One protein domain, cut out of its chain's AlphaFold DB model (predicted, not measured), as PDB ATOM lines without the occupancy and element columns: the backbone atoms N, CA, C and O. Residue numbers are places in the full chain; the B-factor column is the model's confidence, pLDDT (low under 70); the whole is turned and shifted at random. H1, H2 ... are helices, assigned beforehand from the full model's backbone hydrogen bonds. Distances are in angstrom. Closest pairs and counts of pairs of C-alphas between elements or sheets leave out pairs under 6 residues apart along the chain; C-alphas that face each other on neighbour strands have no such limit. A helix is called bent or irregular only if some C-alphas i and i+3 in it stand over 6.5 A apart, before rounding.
ATOM      1  N   PRO A  54      39.864  25.900 -15.220       73.06
ATOM      2  CA  PRO A  54      41.058  26.450 -14.571       73.06
ATOM      3  C   PRO A  54      40.837  27.597 -13.573       73.06
ATOM      4  O   PRO A  54      41.469  27.609 -12.520       73.06
ATOM      5  N   ALA A  55      39.959  28.561 -13.869       74.94
ATOM      6  CA  ALA A  55      39.694  29.681 -12.966       74.94
ATOM      7  C   ALA A  55      38.924  29.223 -11.719       74.94
ATOM      8  O   ALA A  55      39.271  29.623 -10.610       74.94
ATOM      9  N   MET A  56      37.943  28.329 -11.880       71.50
ATOM     10  CA  MET A  56      37.193  27.770 -10.748       71.50
ATOM     11  C   MET A  56      38.067  26.859  -9.871       71.50
ATOM     12  O   MET A  56      38.002  26.967  -8.652       71.50
ATOM     13  N   LEU A  57      38.972  26.059 -10.453       77.88
ATOM     14  CA  LEU A  57      39.966  25.287  -9.685       77.88
ATOM     15  C   LEU A  57      40.951  26.179  -8.907       77.88
ATOM     16  O   LEU A  57      41.437  25.785  -7.850       77.88
ATOM     17  N   ASN A  58      41.265  27.376  -9.404       80.81
ATOM     18  CA  ASN A  58      42.117  28.323  -8.679       80.81
ATOM     19  C   ASN A  58      41.360  29.047  -7.550       80.81
ATOM     20  O   ASN A  58      41.956  29.335  -6.515       80.81
ATOM     21  N   LEU A  59      40.057  29.301  -7.715       76.81
ATOM     22  CA  LEU A  59      39.189  29.803  -6.640       76.81
ATOM     23  C   LEU A  59      38.949  28.747  -5.548       76.81
ATOM     24  O   LEU A  59      38.847  29.098  -4.373       76.81
ATOM     25  N   ASP A  60      38.924  27.465  -5.921       79.69
ATOM     26  CA  ASP A  60      38.793  26.336  -4.995       79.69
ATOM     27  C   ASP A  60      40.022  26.209  -4.086       79.69
ATOM     28  O   ASP A  60      39.901  26.192  -2.864       79.69
ATOM     29  N   LYS A  61      41.227  26.291  -4.669       80.19
ATOM     30  CA  LYS A  61      42.495  26.395  -3.920       80.19
ATOM     31  C   LYS A  61      42.559  27.600  -2.977       80.19
ATOM     32  O   LYS A  61      43.347  27.588  -2.037       80.19
ATOM     33  N   ALA A  62      41.766  28.642  -3.231       82.50
ATOM     34  CA  ALA A  62      41.650  29.811  -2.364       82.50
ATOM     35  C   ALA A  62      40.562  29.667  -1.278       82.50
ATOM     36  O   ALA A  62      40.392  30.594  -0.489       82.50
ATOM     37  N   GLY A  63      39.816  28.553  -1.248       81.25
ATOM     38  CA  GLY A  63      38.737  28.296  -0.288       81.25
ATOM     39  C   GLY A  63      37.506  29.191  -0.468       81.25
ATOM     40  O   GLY A  63      36.802  29.452   0.502       81.25
ATOM     41  N   LYS A  64      37.271  29.721  -1.679       84.62
ATOM     42  CA  LYS A  64      36.232  30.741  -1.953       84.62
ATOM     43  C   LYS A  64      35.033  30.232  -2.760       84.62
ATOM     44  O   LYS A  64      34.248  31.049  -3.238       84.62
ATOM     45  N   LEU A  65      34.915  28.921  -2.956       83.56
ATOM     46  CA  LEU A  65      33.811  28.331  -3.710       83.56
ATOM     47  C   LEU A  65      32.572  28.143  -2.834       83.56
ATOM     48  O   LEU A  65      32.644  27.569  -1.752       83.56
ATOM     49  N   ASP A  66      31.432  28.597  -3.343       87.56
ATOM     50  CA  ASP A  66      30.121  28.328  -2.751       87.56
ATOM     51  C   ASP A  66      29.563  26.960  -3.206       87.56
ATOM     52  O   ASP A  66      29.950  26.431  -4.252       87.56
ATOM     53  N   LYS A  67      28.621  26.380  -2.457       84.88
ATOM     54  CA  LYS A  67      28.074  25.028  -2.698       84.88
ATOM     55  C   LYS A  67      27.412  24.875  -4.070       84.88
ATOM     56  O   LYS A  67      27.553  23.830  -4.718       84.88
ATOM     57  N   ASP A  68      26.744  25.923  -4.543       86.75
ATOM     58  CA  ASP A  68      26.151  25.962  -5.884       86.75
ATOM     59  C   ASP A  68      27.235  26.015  -6.973       86.75
ATOM     60  O   ASP A  68      27.109  25.397  -8.036       86.75
ATOM     61  N   GLN A  69      28.351  26.697  -6.695       86.69
ATOM     62  CA  GLN A  69      29.510  26.730  -7.585       86.69
ATOM     63  C   GLN A  69      30.210  25.368  -7.625       86.69
ATOM     64  O   GLN A  69      30.547  24.915  -8.716       86.69
ATOM     65  N   ILE A  70      30.350  24.676  -6.488       87.62
ATOM     66  CA  ILE A  70      30.877  23.302  -6.407       87.62
ATOM     67  C   ILE A  70      30.029  22.348  -7.263       87.62
ATOM     68  O   ILE A  70      30.582  21.622  -8.092       87.62
ATOM     69  N   SER A  71      28.697  22.403  -7.163       86.94
ATOM     70  CA  SER A  71      27.796  21.599  -8.011       86.94
ATOM     71  C   SER A  71      27.975  21.903  -9.508       86.94
ATOM     72  O   SER A  71      28.089  20.994 -10.343       86.94
ATOM     73  N   LYS A  72      28.094  23.191  -9.864       88.31
ATOM     74  CA  LYS A  72      28.350  23.623 -11.246       88.31
ATOM     75  C   LYS A  72      29.727  23.170 -11.750       88.31
ATOM     76  O   LYS A  72      29.828  22.736 -12.897       88.31
ATOM     77  N   VAL A  73      30.769  23.212 -10.912       88.81
ATOM     78  CA  VAL A  73      32.102  22.664 -11.220       88.81
ATOM     79  C   VAL A  73      32.020  21.161 -11.454       88.81
ATOM     80  O   VAL A  73      32.482  20.709 -12.495       88.81
ATOM     81  N   ARG A  74      31.395  20.392 -10.554       89.56
ATOM     82  CA  ARG A  74      31.226  18.931 -10.680       89.56
ATOM     83  C   ARG A  74      30.551  18.548 -12.000       89.56
ATOM     84  O   ARG A  74      31.056  17.692 -12.727       89.56
ATOM     85  N   THR A  75      29.459  19.231 -12.348       89.56
ATOM     86  CA  THR A  75      28.724  19.017 -13.608       89.56
ATOM     87  C   THR A  75      29.583  19.353 -14.831       89.56
ATOM     88  O   THR A  75      29.636  18.590 -15.795       89.56
ATOM     89  N   MET A  76      30.310  20.470 -14.782       85.12
ATOM     90  CA  MET A  76      31.180  20.917 -15.872       85.12
ATOM     91  C   MET A  76      32.420  20.021 -16.041       85.12
ATOM     92  O   MET A  76      32.812  19.736 -17.172       85.12
ATOM     93  N   ILE A  77      32.999  19.518 -14.943       88.94
ATOM     94  CA  ILE A  77      34.048  18.490 -14.954       88.94
ATOM     95  C   ILE A  77      33.517  17.219 -15.610       88.94
ATOM     96  O   ILE A  77      34.176  16.696 -16.501       88.94
ATOM     97  N   LEU A  78      32.329  16.742 -15.226       89.56
ATOM     98  CA  LEU A  78      31.736  15.535 -15.803       89.56
ATOM     99  C   LEU A  78      31.520  15.670 -17.320       89.56
ATOM    100  O   LEU A  78      31.920  14.790 -18.081       89.56
ATOM    101  N   GLN A  79      30.963  16.799 -17.766       88.94
ATOM    102  CA  GLN A  79      30.734  17.083 -19.186       88.94
ATOM    103  C   GLN A  79      32.043  17.179 -19.994       88.94
ATOM    104  O   GLN A  79      32.093  16.746 -21.145       88.94
ATOM    105  N   GLN A  80      33.105  17.733 -19.400       87.00
ATOM    106  CA  GLN A  80      34.393  17.966 -20.064       87.00
ATOM    107  C   GLN A  80      35.455  16.898 -19.755       87.00
ATOM    108  O   GLN A  80      36.586  17.005 -20.230       87.00
ATOM    109  N   ALA A  81      35.130  15.845 -19.001       87.12
ATOM    110  CA  ALA A  81      36.133  14.902 -18.515       87.12
ATOM    111  C   ALA A  81      36.882  14.191 -19.657       87.12
ATOM    112  O   ALA A  81      38.111  14.151 -19.650       87.12
ATOM    113  N   ARG A  82      36.177  13.728 -20.702       85.44
ATOM    114  CA  ARG A  82      36.811  13.152 -21.906       85.44
ATOM    115  C   ARG A  82      37.790  14.110 -22.600       85.44
ATOM    116  O   ARG A  82      38.961  13.741 -22.697       85.44
ATOM    117  N   PRO A  83      37.388  15.312 -23.068       79.44
ATOM    118  CA  PRO A  83      38.315  16.219 -23.746       79.44
ATOM    119  C   PRO A  83      39.458  16.707 -22.843       79.44
ATOM    120  O   PRO A  83      40.567  16.884 -23.343       79.44
ATOM    121  N   ILE A  84      39.242  16.863 -21.529       82.25
ATOM    122  CA  ILE A  84      40.313  17.209 -20.576       82.25
ATOM    123  C   ILE A  84      41.379  16.108 -20.522       82.25
ATOM    124  O   ILE A  84      42.561  16.403 -20.704       82.25
ATOM    125  N   VAL A  85      40.979  14.847 -20.321       84.94
ATOM    126  CA  VAL A  85      41.906  13.698 -20.297       84.94
ATOM    127  C   VAL A  85      42.630  13.569 -21.637       84.94
ATOM    128  O   VAL A  85      43.853  13.425 -21.672       84.94
ATOM    129  N   ALA A  86      41.884  13.685 -22.738       79.00
ATOM    130  CA  ALA A  86      42.408  13.547 -24.087       79.00
ATOM    131  C   ALA A  86      43.479  14.610 -24.410       79.00
ATOM    132  O   ALA A  86      44.546  14.284 -24.936       79.00
ATOM    133  N   MET A  87      43.235  15.871 -24.032       78.44
ATOM    134  CA  MET A  87      44.175  16.984 -24.215       78.44
ATOM    135  C   MET A  87      45.378  16.935 -23.268       78.44
ATOM    136  O   MET A  87      46.482  17.274 -23.697       78.44
ATOM    137  N   ALA A  88      45.194  16.531 -22.007       79.88
ATOM    138  CA  ALA A  88      46.290  16.422 -21.042       79.88
ATOM    139  C   ALA A  88      47.317  15.375 -21.498       79.88
ATOM    140  O   ALA A  88      48.503  15.678 -21.628       79.88
ATOM    141  N   LEU A  89      46.843  14.177 -21.852       82.25
ATOM    142  CA  LEU A  89      47.700  13.076 -22.290       82.25
ATOM    143  C   LEU A  89      48.386  13.365 -23.629       82.25
ATOM    144  O   LEU A  89      49.573  13.091 -23.763       82.25
ATOM    145  N   HIS A  90      47.698  14.004 -24.583       76.19
ATOM    146  CA  HIS A  90      48.327  14.451 -25.832       76.19
ATOM    147  C   HIS A  90      49.484  15.448 -25.598       76.19
ATOM    148  O   HIS A  90      50.421  15.520 -26.388       76.19
ATOM    149  N   ARG A  91      49.447  16.217 -24.502       81.06
ATOM    150  CA  ARG A  91      50.518  17.149 -24.104       81.06
ATOM    151  C   ARG A  91      51.582  16.509 -23.203       81.06
ATOM    152  O   ARG A  91      52.404  17.239 -22.657       81.06
ATOM    153  N   ASN A  92      51.559  15.186 -23.018       83.19
ATOM    154  CA  ASN A  92      52.369  14.454 -22.034       83.19
ATOM    155  C   ASN A  92      52.230  15.002 -20.596       83.19
ATOM    156  O   ASN A  92      53.156  14.910 -19.793       83.19
ATOM    157  N   GLN A  93      51.074  15.586 -20.263       82.94
ATOM    158  CA  GLN A  93      50.763  16.055 -18.914       82.94
ATOM    159  C   GLN A  93      49.992  14.975 -18.136       82.94
ATOM    160  O   GLN A  93      49.184  14.250 -18.728       82.94
ATOM    161  N   PRO A  94      50.199  14.861 -16.810       85.31
ATOM    162  CA  PRO A  94      49.419  13.952 -15.978       85.31
ATOM    163  C   PRO A  94      47.933  14.325 -16.037       85.31
ATOM    164  O   PRO A  94      47.580  15.503 -16.104       85.31
ATOM    165  N   ASN A  95      47.056  13.319 -15.999       85.75
ATOM    166  CA  ASN A  95      45.611  13.531 -16.043       85.75
ATOM    167  C   ASN A  95      45.155  14.368 -14.823       85.75
ATOM    168  O   ASN A  95      45.197  13.856 -13.700       85.75
ATOM    169  N   PRO A  96      44.667  15.612 -15.012       82.62
ATOM    170  CA  PRO A  96      44.311  16.492 -13.900       82.62
ATOM    171  C   PRO A  96      43.081  16.004 -13.123       82.62
ATOM    172  O   PRO A  96      42.880  16.422 -11.987       82.62
ATOM    173  N   LEU A  97      42.274  15.104 -13.700       85.19
ATOM    174  CA  LEU A  97      41.084  14.556 -13.045       85.19
ATOM    175  C   LEU A  97      41.417  13.518 -11.962       85.19
ATOM    176  O   LEU A  97      40.602  13.293 -11.073       85.19
ATOM    177  N   LEU A  98      42.615  12.918 -12.001       83.62
ATOM    178  CA  LEU A  98      43.092  12.002 -10.954       83.62
ATOM    179  C   LEU A  98      43.522  12.736  -9.675       83.62
ATOM    180  O   LEU A  98      43.551  12.132  -8.609       83.62
ATOM    181  N   ALA A  99      43.848  14.026  -9.782       83.88
ATOM    182  CA  ALA A  99      44.299  14.870  -8.676       83.88
ATOM    183  C   ALA A  99      43.190  15.803  -8.146       83.88
ATOM    184  O   ALA A  99      43.485  16.816  -7.508       83.88
ATOM    185  N   LEU A 100      41.918  15.505  -8.439       83.38
ATOM    186  CA  LEU A 100      40.797  16.316  -7.971       83.38
ATOM    187  C   LEU A 100      40.575  16.156  -6.459       83.38
ATOM    188  O   LEU A 100      40.557  15.027  -5.963       83.38
ATOM    189  N   PRO A 101      40.314  17.259  -5.733       85.12
ATOM    190  CA  PRO A 101      39.833  17.196  -4.360       85.12
ATOM    191  C   PRO A 101      38.548  16.354  -4.231       85.12
ATOM    192  O   PRO A 101      37.707  16.391  -5.140       85.12
ATOM    193  N   PRO A 102      38.325  15.645  -3.104       83.44
ATOM    194  CA  PRO A 102      37.134  14.812  -2.911       83.44
ATOM    195  C   PRO A 102      35.813  15.573  -3.088       83.44
ATOM    196  O   PRO A 102      34.843  15.022  -3.609       83.44
ATOM    197  N   HIS A 103      35.774  16.859  -2.720       84.88
ATOM    198  CA  HIS A 103      34.588  17.700  -2.869       84.88
ATOM    199  C   HIS A 103      34.344  18.180  -4.308       84.88
ATOM    200  O   HIS A 103      33.198  18.469  -4.637       84.88
ATOM    201  N   LEU A 104      35.335  18.155  -5.205       85.50
ATOM    202  CA  LEU A 104      35.141  18.432  -6.641       85.50
ATOM    203  C   LEU A 104      34.946  17.173  -7.500       85.50
ATOM    204  O   LEU A 104      34.535  17.282  -8.657       85.50
ATOM    205  N   ASN A 105      35.224  15.983  -6.967       86.88
ATOM    206  CA  ASN A 105      35.086  14.732  -7.706       86.88
ATOM    207  C   ASN A 105      33.594  14.388  -7.951       86.88
ATOM    208  O   ASN A 105      32.867  14.133  -6.987       86.88
ATOM    209  N   PRO A 106      33.115  14.318  -9.214       86.88
ATOM    210  CA  PRO A 106      31.705  14.046  -9.511       86.88
ATOM    211  C   PRO A 106      31.264  12.616  -9.156       86.88
ATOM    212  O   PRO A 106      30.063  12.369  -9.044       86.88
ATOM    213  N   SER A 107      32.208  11.687  -8.955       84.69
ATOM    214  CA  SER A 107      31.933  10.309  -8.518       84.69
ATOM    215  C   SER A 107      31.836  10.124  -6.999       84.69
ATOM    216  O   SER A 107      31.569   9.017  -6.534       84.69
ATOM    217  N   MET A 108      32.052  11.186  -6.213       82.31
ATOM    218  CA  MET A 108      32.014  11.132  -4.750       82.31
ATOM    219  C   MET A 108      30.931  12.050  -4.182       82.31
ATOM    220  O   MET A 108      30.810  13.222  -4.552       82.31
ATOM    221  N   SER A 109      30.168  11.529  -3.224       80.19
ATOM    222  CA  SER A 109      29.293  12.353  -2.392       80.19
ATOM    223  C   SER A 109      30.144  13.227  -1.469       80.19
ATOM    224  O   SER A 109      31.040  12.715  -0.797       80.19
ATOM    225  N   ALA A 110      29.878  14.531  -1.426       69.94
ATOM    226  CA  ALA A 110      30.569  15.466  -0.537       69.94
ATOM    227  C   ALA A 110      29.638  16.612  -0.128       69.94
ATOM    228  O   ALA A 110      28.755  16.997  -0.890       69.94
ATOM    229  N   GLU A 111      29.830  17.143   1.081       65.81
ATOM    230  CA  GLU A 111      29.120  18.324   1.613       65.81
ATOM    231  C   GLU A 111      27.577  18.274   1.533       65.81
ATOM    232  O   GLU A 111      26.904  19.306   1.489       65.81
ATOM    233  N   GLY A 112      27.005  17.066   1.545       72.12
ATOM    234  CA  GLY A 112      25.560  16.830   1.429       72.12
ATOM    235  C   GLY A 112      25.037  16.718  -0.009       72.12
ATOM    236  O   GLY A 112      23.850  16.474  -0.194       72.12
ATOM    237  N   GLN A 113      25.897  16.845  -1.025       72.94
ATOM    238  CA  GLN A 113      25.559  16.553  -2.419       72.94
ATOM    239  C   GLN A 113      25.879  15.090  -2.750       72.94
ATOM    240  O   GLN A 113      26.998  14.619  -2.522       72.94
ATOM    241  N   SER A 114      24.905  14.382  -3.324       80.12
ATOM    242  CA  SER A 114      25.086  13.037  -3.883       80.12
ATOM    243  C   SER A 114      26.110  13.028  -5.025       80.12
ATOM    244  O   SER A 114      26.305  14.037  -5.710       80.12
ATOM    245  N   ALA A 115      26.745  11.879  -5.266       84.75
ATOM    246  CA  ALA A 115      27.524  11.659  -6.483       84.75
ATOM    247  C   ALA A 115      26.653  11.878  -7.739       84.75
ATOM    248  O   ALA A 115      25.502  11.443  -7.786       84.75
ATOM    249  N   LEU A 116      27.207  12.546  -8.756       85.50
ATOM    250  CA  LEU A 116      26.522  12.809 -10.031       85.50
ATOM    251  C   LEU A 116      26.582  11.611 -10.989       85.50
ATOM    252  O   LEU A 116      25.807  11.530 -11.937       85.50
ATOM    253  N   ILE A 117      27.544  10.716 -10.773       89.50
ATOM    254  CA  ILE A 117      27.815   9.541 -11.599       89.50
ATOM    255  C   ILE A 117      28.441   8.447 -10.728       89.50
ATOM    256  O   ILE A 117      29.116   8.749  -9.741       89.50
ATOM    257  N   ASN A 118      28.263   7.175 -11.085       92.38
ATOM    258  CA  ASN A 118      28.961   6.093 -10.396       92.38
ATOM    259  C   ASN A 118      30.471   6.173 -10.662       92.38
ATOM    260  O   ASN A 118      30.913   6.546 -11.751       92.38
ATOM    261  N   LYS A 119      31.280   5.740  -9.689       87.94
ATOM    262  CA  LYS A 119      32.743   5.685  -9.830       87.94
ATOM    263  C   LYS A 119      33.193   4.876 -11.055       87.94
ATOM    264  O   LYS A 119      34.031   5.356 -11.810       87.94
ATOM    265  N   ALA A 120      32.589   3.708 -11.292       87.50
ATOM    266  CA  ALA A 120      32.905   2.863 -12.444       87.50
ATOM    267  C   ALA A 120      32.625   3.568 -13.788       87.50
ATOM    268  O   ALA A 120      33.472   3.567 -14.678       87.50
ATOM    269  N   ASP A 121      31.478   4.241 -13.915       88.06
ATOM    270  CA  ASP A 121      31.109   4.958 -15.142       88.06
ATOM    271  C   ASP A 121      32.037   6.162 -15.397       88.06
ATOM    272  O   ASP A 121      32.407   6.439 -16.540       88.06
ATOM    273  N   PHE A 122      32.481   6.847 -14.336       88.38
ATOM    274  CA  PHE A 122      33.469   7.925 -14.435       88.38
ATOM    275  C   PHE A 122      34.862   7.412 -14.848       88.38
ATOM    276  O   PHE A 122      35.529   8.036 -15.676       88.38
ATOM    277  N   GLU A 123      35.287   6.253 -14.337       87.75
ATOM    278  CA  GLU A 123      36.535   5.592 -14.742       87.75
ATOM    279  C   GLU A 123      36.498   5.148 -16.213       87.75
ATOM    280  O   GLU A 123      37.448   5.421 -16.952       87.75
ATOM    281  N   ILE A 124      35.382   4.575 -16.685       89.44
ATOM    282  CA  ILE A 124      35.152   4.263 -18.110       89.44
ATOM    283  C   ILE A 124      35.248   5.533 -18.967       89.44
ATOM    284  O   ILE A 124      35.861   5.533 -20.039       89.44
ATOM    285  N   LEU A 125      34.677   6.642 -18.492       86.56
ATOM    286  CA  LEU A 125      34.685   7.917 -19.204       86.56
ATOM    287  C   LEU A 125      36.099   8.523 -19.292       86.56
ATOM    288  O   LEU A 125      36.463   9.066 -20.339       86.56
ATOM    289  N   MET A 126      36.934   8.352 -18.260       86.25
ATOM    290  CA  MET A 126      38.363   8.683 -18.326       86.25
ATOM    291  C   MET A 126      39.145   7.737 -19.246       86.25
ATOM    292  O   MET A 126      39.934   8.216 -20.058       86.25
ATOM    293  N   ALA A 127      38.905   6.423 -19.191       87.44
ATOM    294  CA  ALA A 127      39.547   5.448 -20.078       87.44
ATOM    295  C   ALA A 127      39.254   5.745 -21.561       87.44
ATOM    296  O   ALA A 127      40.154   5.695 -22.400       87.44
ATOM    297  N   LYS A 128      38.028   6.178 -21.878       87.81
ATOM    298  CA  LYS A 128      37.669   6.656 -23.220       87.81
ATOM    299  C   LYS A 128      38.429   7.927 -23.613       87.81
ATOM    300  O   LYS A 128      38.867   8.039 -24.749       87.81
ATOM    301  N   GLY A 129      38.670   8.843 -22.672       84.06
ATOM    302  CA  GLY A 129      39.557   9.994 -22.881       84.06
ATOM    303  C   GLY A 129      41.022   9.608 -23.150       84.06
ATOM    304  O   GLY A 129      41.689  10.260 -23.953       84.06
ATOM    305  N   VAL A 130      41.522   8.523 -22.542       86.06
ATOM    306  CA  VAL A 130      42.847   7.941 -22.856       86.06
ATOM    307  C   VAL A 130      42.872   7.372 -24.277       86.06
ATOM    308  O   VAL A 130      43.866   7.517 -24.982       86.06
ATOM    309  N   GLU A 131      41.796   6.727 -24.723       83.94
ATOM    310  CA  GLU A 131      41.678   6.233 -26.098       83.94
ATOM    311  C   GLU A 131      41.600   7.386 -27.115       83.94
ATOM    312  O   GLU A 131      42.265   7.356 -28.151       83.94
ATOM    313  N   ASP A 132      40.840   8.435 -26.792       77.75
ATOM    314  CA  ASP A 132      40.720   9.645 -27.605       77.75
ATOM    315  C   ASP A 132      42.074  10.388 -27.719       77.75
ATOM    316  O   ASP A 132      42.403  10.884 -28.797       77.75
ATOM    317  N   SER A 133      42.920  10.397 -26.673       76.50
ATOM    318  CA  SER A 133      44.273  10.998 -26.728       76.50
ATOM    319  C   SER A 133      45.176  10.349 -27.780       76.50
ATOM    320  O   SER A 133      45.874  11.050 -28.517       76.50
ATOM    321  N   LYS A 134      45.106   9.018 -27.917       79.56
ATOM    322  CA  LYS A 134      45.864   8.253 -28.922       79.56
ATOM    323  C   LYS A 134      45.438   8.618 -30.345       79.56
ATOM    324  O   LYS A 134      46.283   8.710 -31.231       79.56
ATOM    325  N   LYS A 135      44.145   8.897 -30.550       69.56
ATOM    326  CA  LYS A 135      43.586   9.347 -31.839       69.56
ATOM    327  C   LYS A 135      43.975  10.789 -32.174       69.56
ATOM    328  O   LYS A 135      44.087  11.125 -33.346       69.56
ATOM    329  N   ILE A 136      44.237  11.644 -31.181       63.31
ATOM    330  CA  ILE A 136      44.636  13.041 -31.434       63.31
ATOM    331  C   ILE A 136      46.032  13.137 -32.069       63.31
ATOM    332  O   ILE A 136      46.219  13.980 -32.937       63.31
ATOM    333  N   GLY A 137      46.979  12.240 -31.759       61.06
ATOM    334  CA  GLY A 137      48.262  12.181 -32.489       61.06
ATOM    335  C   GLY A 137      48.105  11.850 -33.986       61.06
ATOM    336  O   GLY A 137      48.913  12.254 -34.829       61.06
ATOM    337  N   GLU A 138      47.012  11.169 -34.331       69.69
ATOM    338  CA  GLU A 138      46.602  10.824 -35.695       69.69
ATOM    339  C   GLU A 138      45.937  12.004 -36.437       69.69
ATOM    340  O   GLU A 138      45.798  11.975 -37.662       69.69
ATOM    341  N   ILE A 139      45.556  13.061 -35.710       75.50
ATOM    342  CA  ILE A 139      44.876  14.256 -36.215       75.50
ATOM    343  C   ILE A 139      45.876  15.413 -36.312       75.50
ATOM    344  O   ILE A 139      46.595  15.756 -35.378       75.50
TER     345      ILE A 139
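AT A GLANCE: This is residues 54 to 139 of the 362 residues of the protein "TFIID_20kDa domain-containing protein" of Kockovaella imperatae (UniProt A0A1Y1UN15). A long bent helix, H2, runs along an elongated body; H4 packs slantwise on its second arm H2b, and the very short H3 packs on that arm too. The short H1 folds back near the first arm H2a without clearly touching it, and a long loop, residues 100 to 118, links H3 to H4. The printed part has 86 residues with four named helices, H1, H2, H3 and H4 in that order, and no named strand: the class is all helix. It is compact, with a radius of gyration of the C-alphas of 13.4 A, and spans 42 by 26 by 16 A.

IN THESE COORDINATES: H1, residues 54 to 61, begins at C-alpha 54 (41.058, 26.450, -14.571) and is 10.7 A long. H2, residues 67 to 90, was assigned as one helix by its hydrogen bonds but is bent: C-alphas 79 and 82 are 7.7 A apart. Its arms are H2a, residues 67 to 79, 18.5 A long, and H2b, residues 82 to 90, 12.2 A long. H3 holds residues 96 to 99, 5.5 A. H4, residues 119 to 136, is 25.7 A long and ends at C-alpha 136 (44.636, 13.041, -31.434).

HOW THE PARTS SIT: H1 and H2a are close but not clearly touching, the closest C-alphas being those of Met 56 and Val 73, 7.2 A apart. The lines of H2a and H2b stand at a steep tilt of 67 degrees. H2b touches H3, closest at the C-alphas of Val 85 and Leu 97, 7.3 A. H2b touches H4, closest at the C-alphas of Ala 86 and Ser 133, 4.1 A, at a steep tilt of 48 degrees, the same way. H3 and H4 are only just apart, closest at 8.4 A. Every O i to N i+4 pair is within hydrogen-bond range in H1, H2a and H2b, and 13 of 14 are in H4; H3 is too short for such a pair.

THE WHOLE: The C-alphas farthest apart are those of Gly 112 and Glu 138, 43.1 A. The printed part has no cut; the link from H3 to H4 is long. The mean pLDDT of the printed part is 82.5, and residues 110 to 111 and 135 to 138 are under 70.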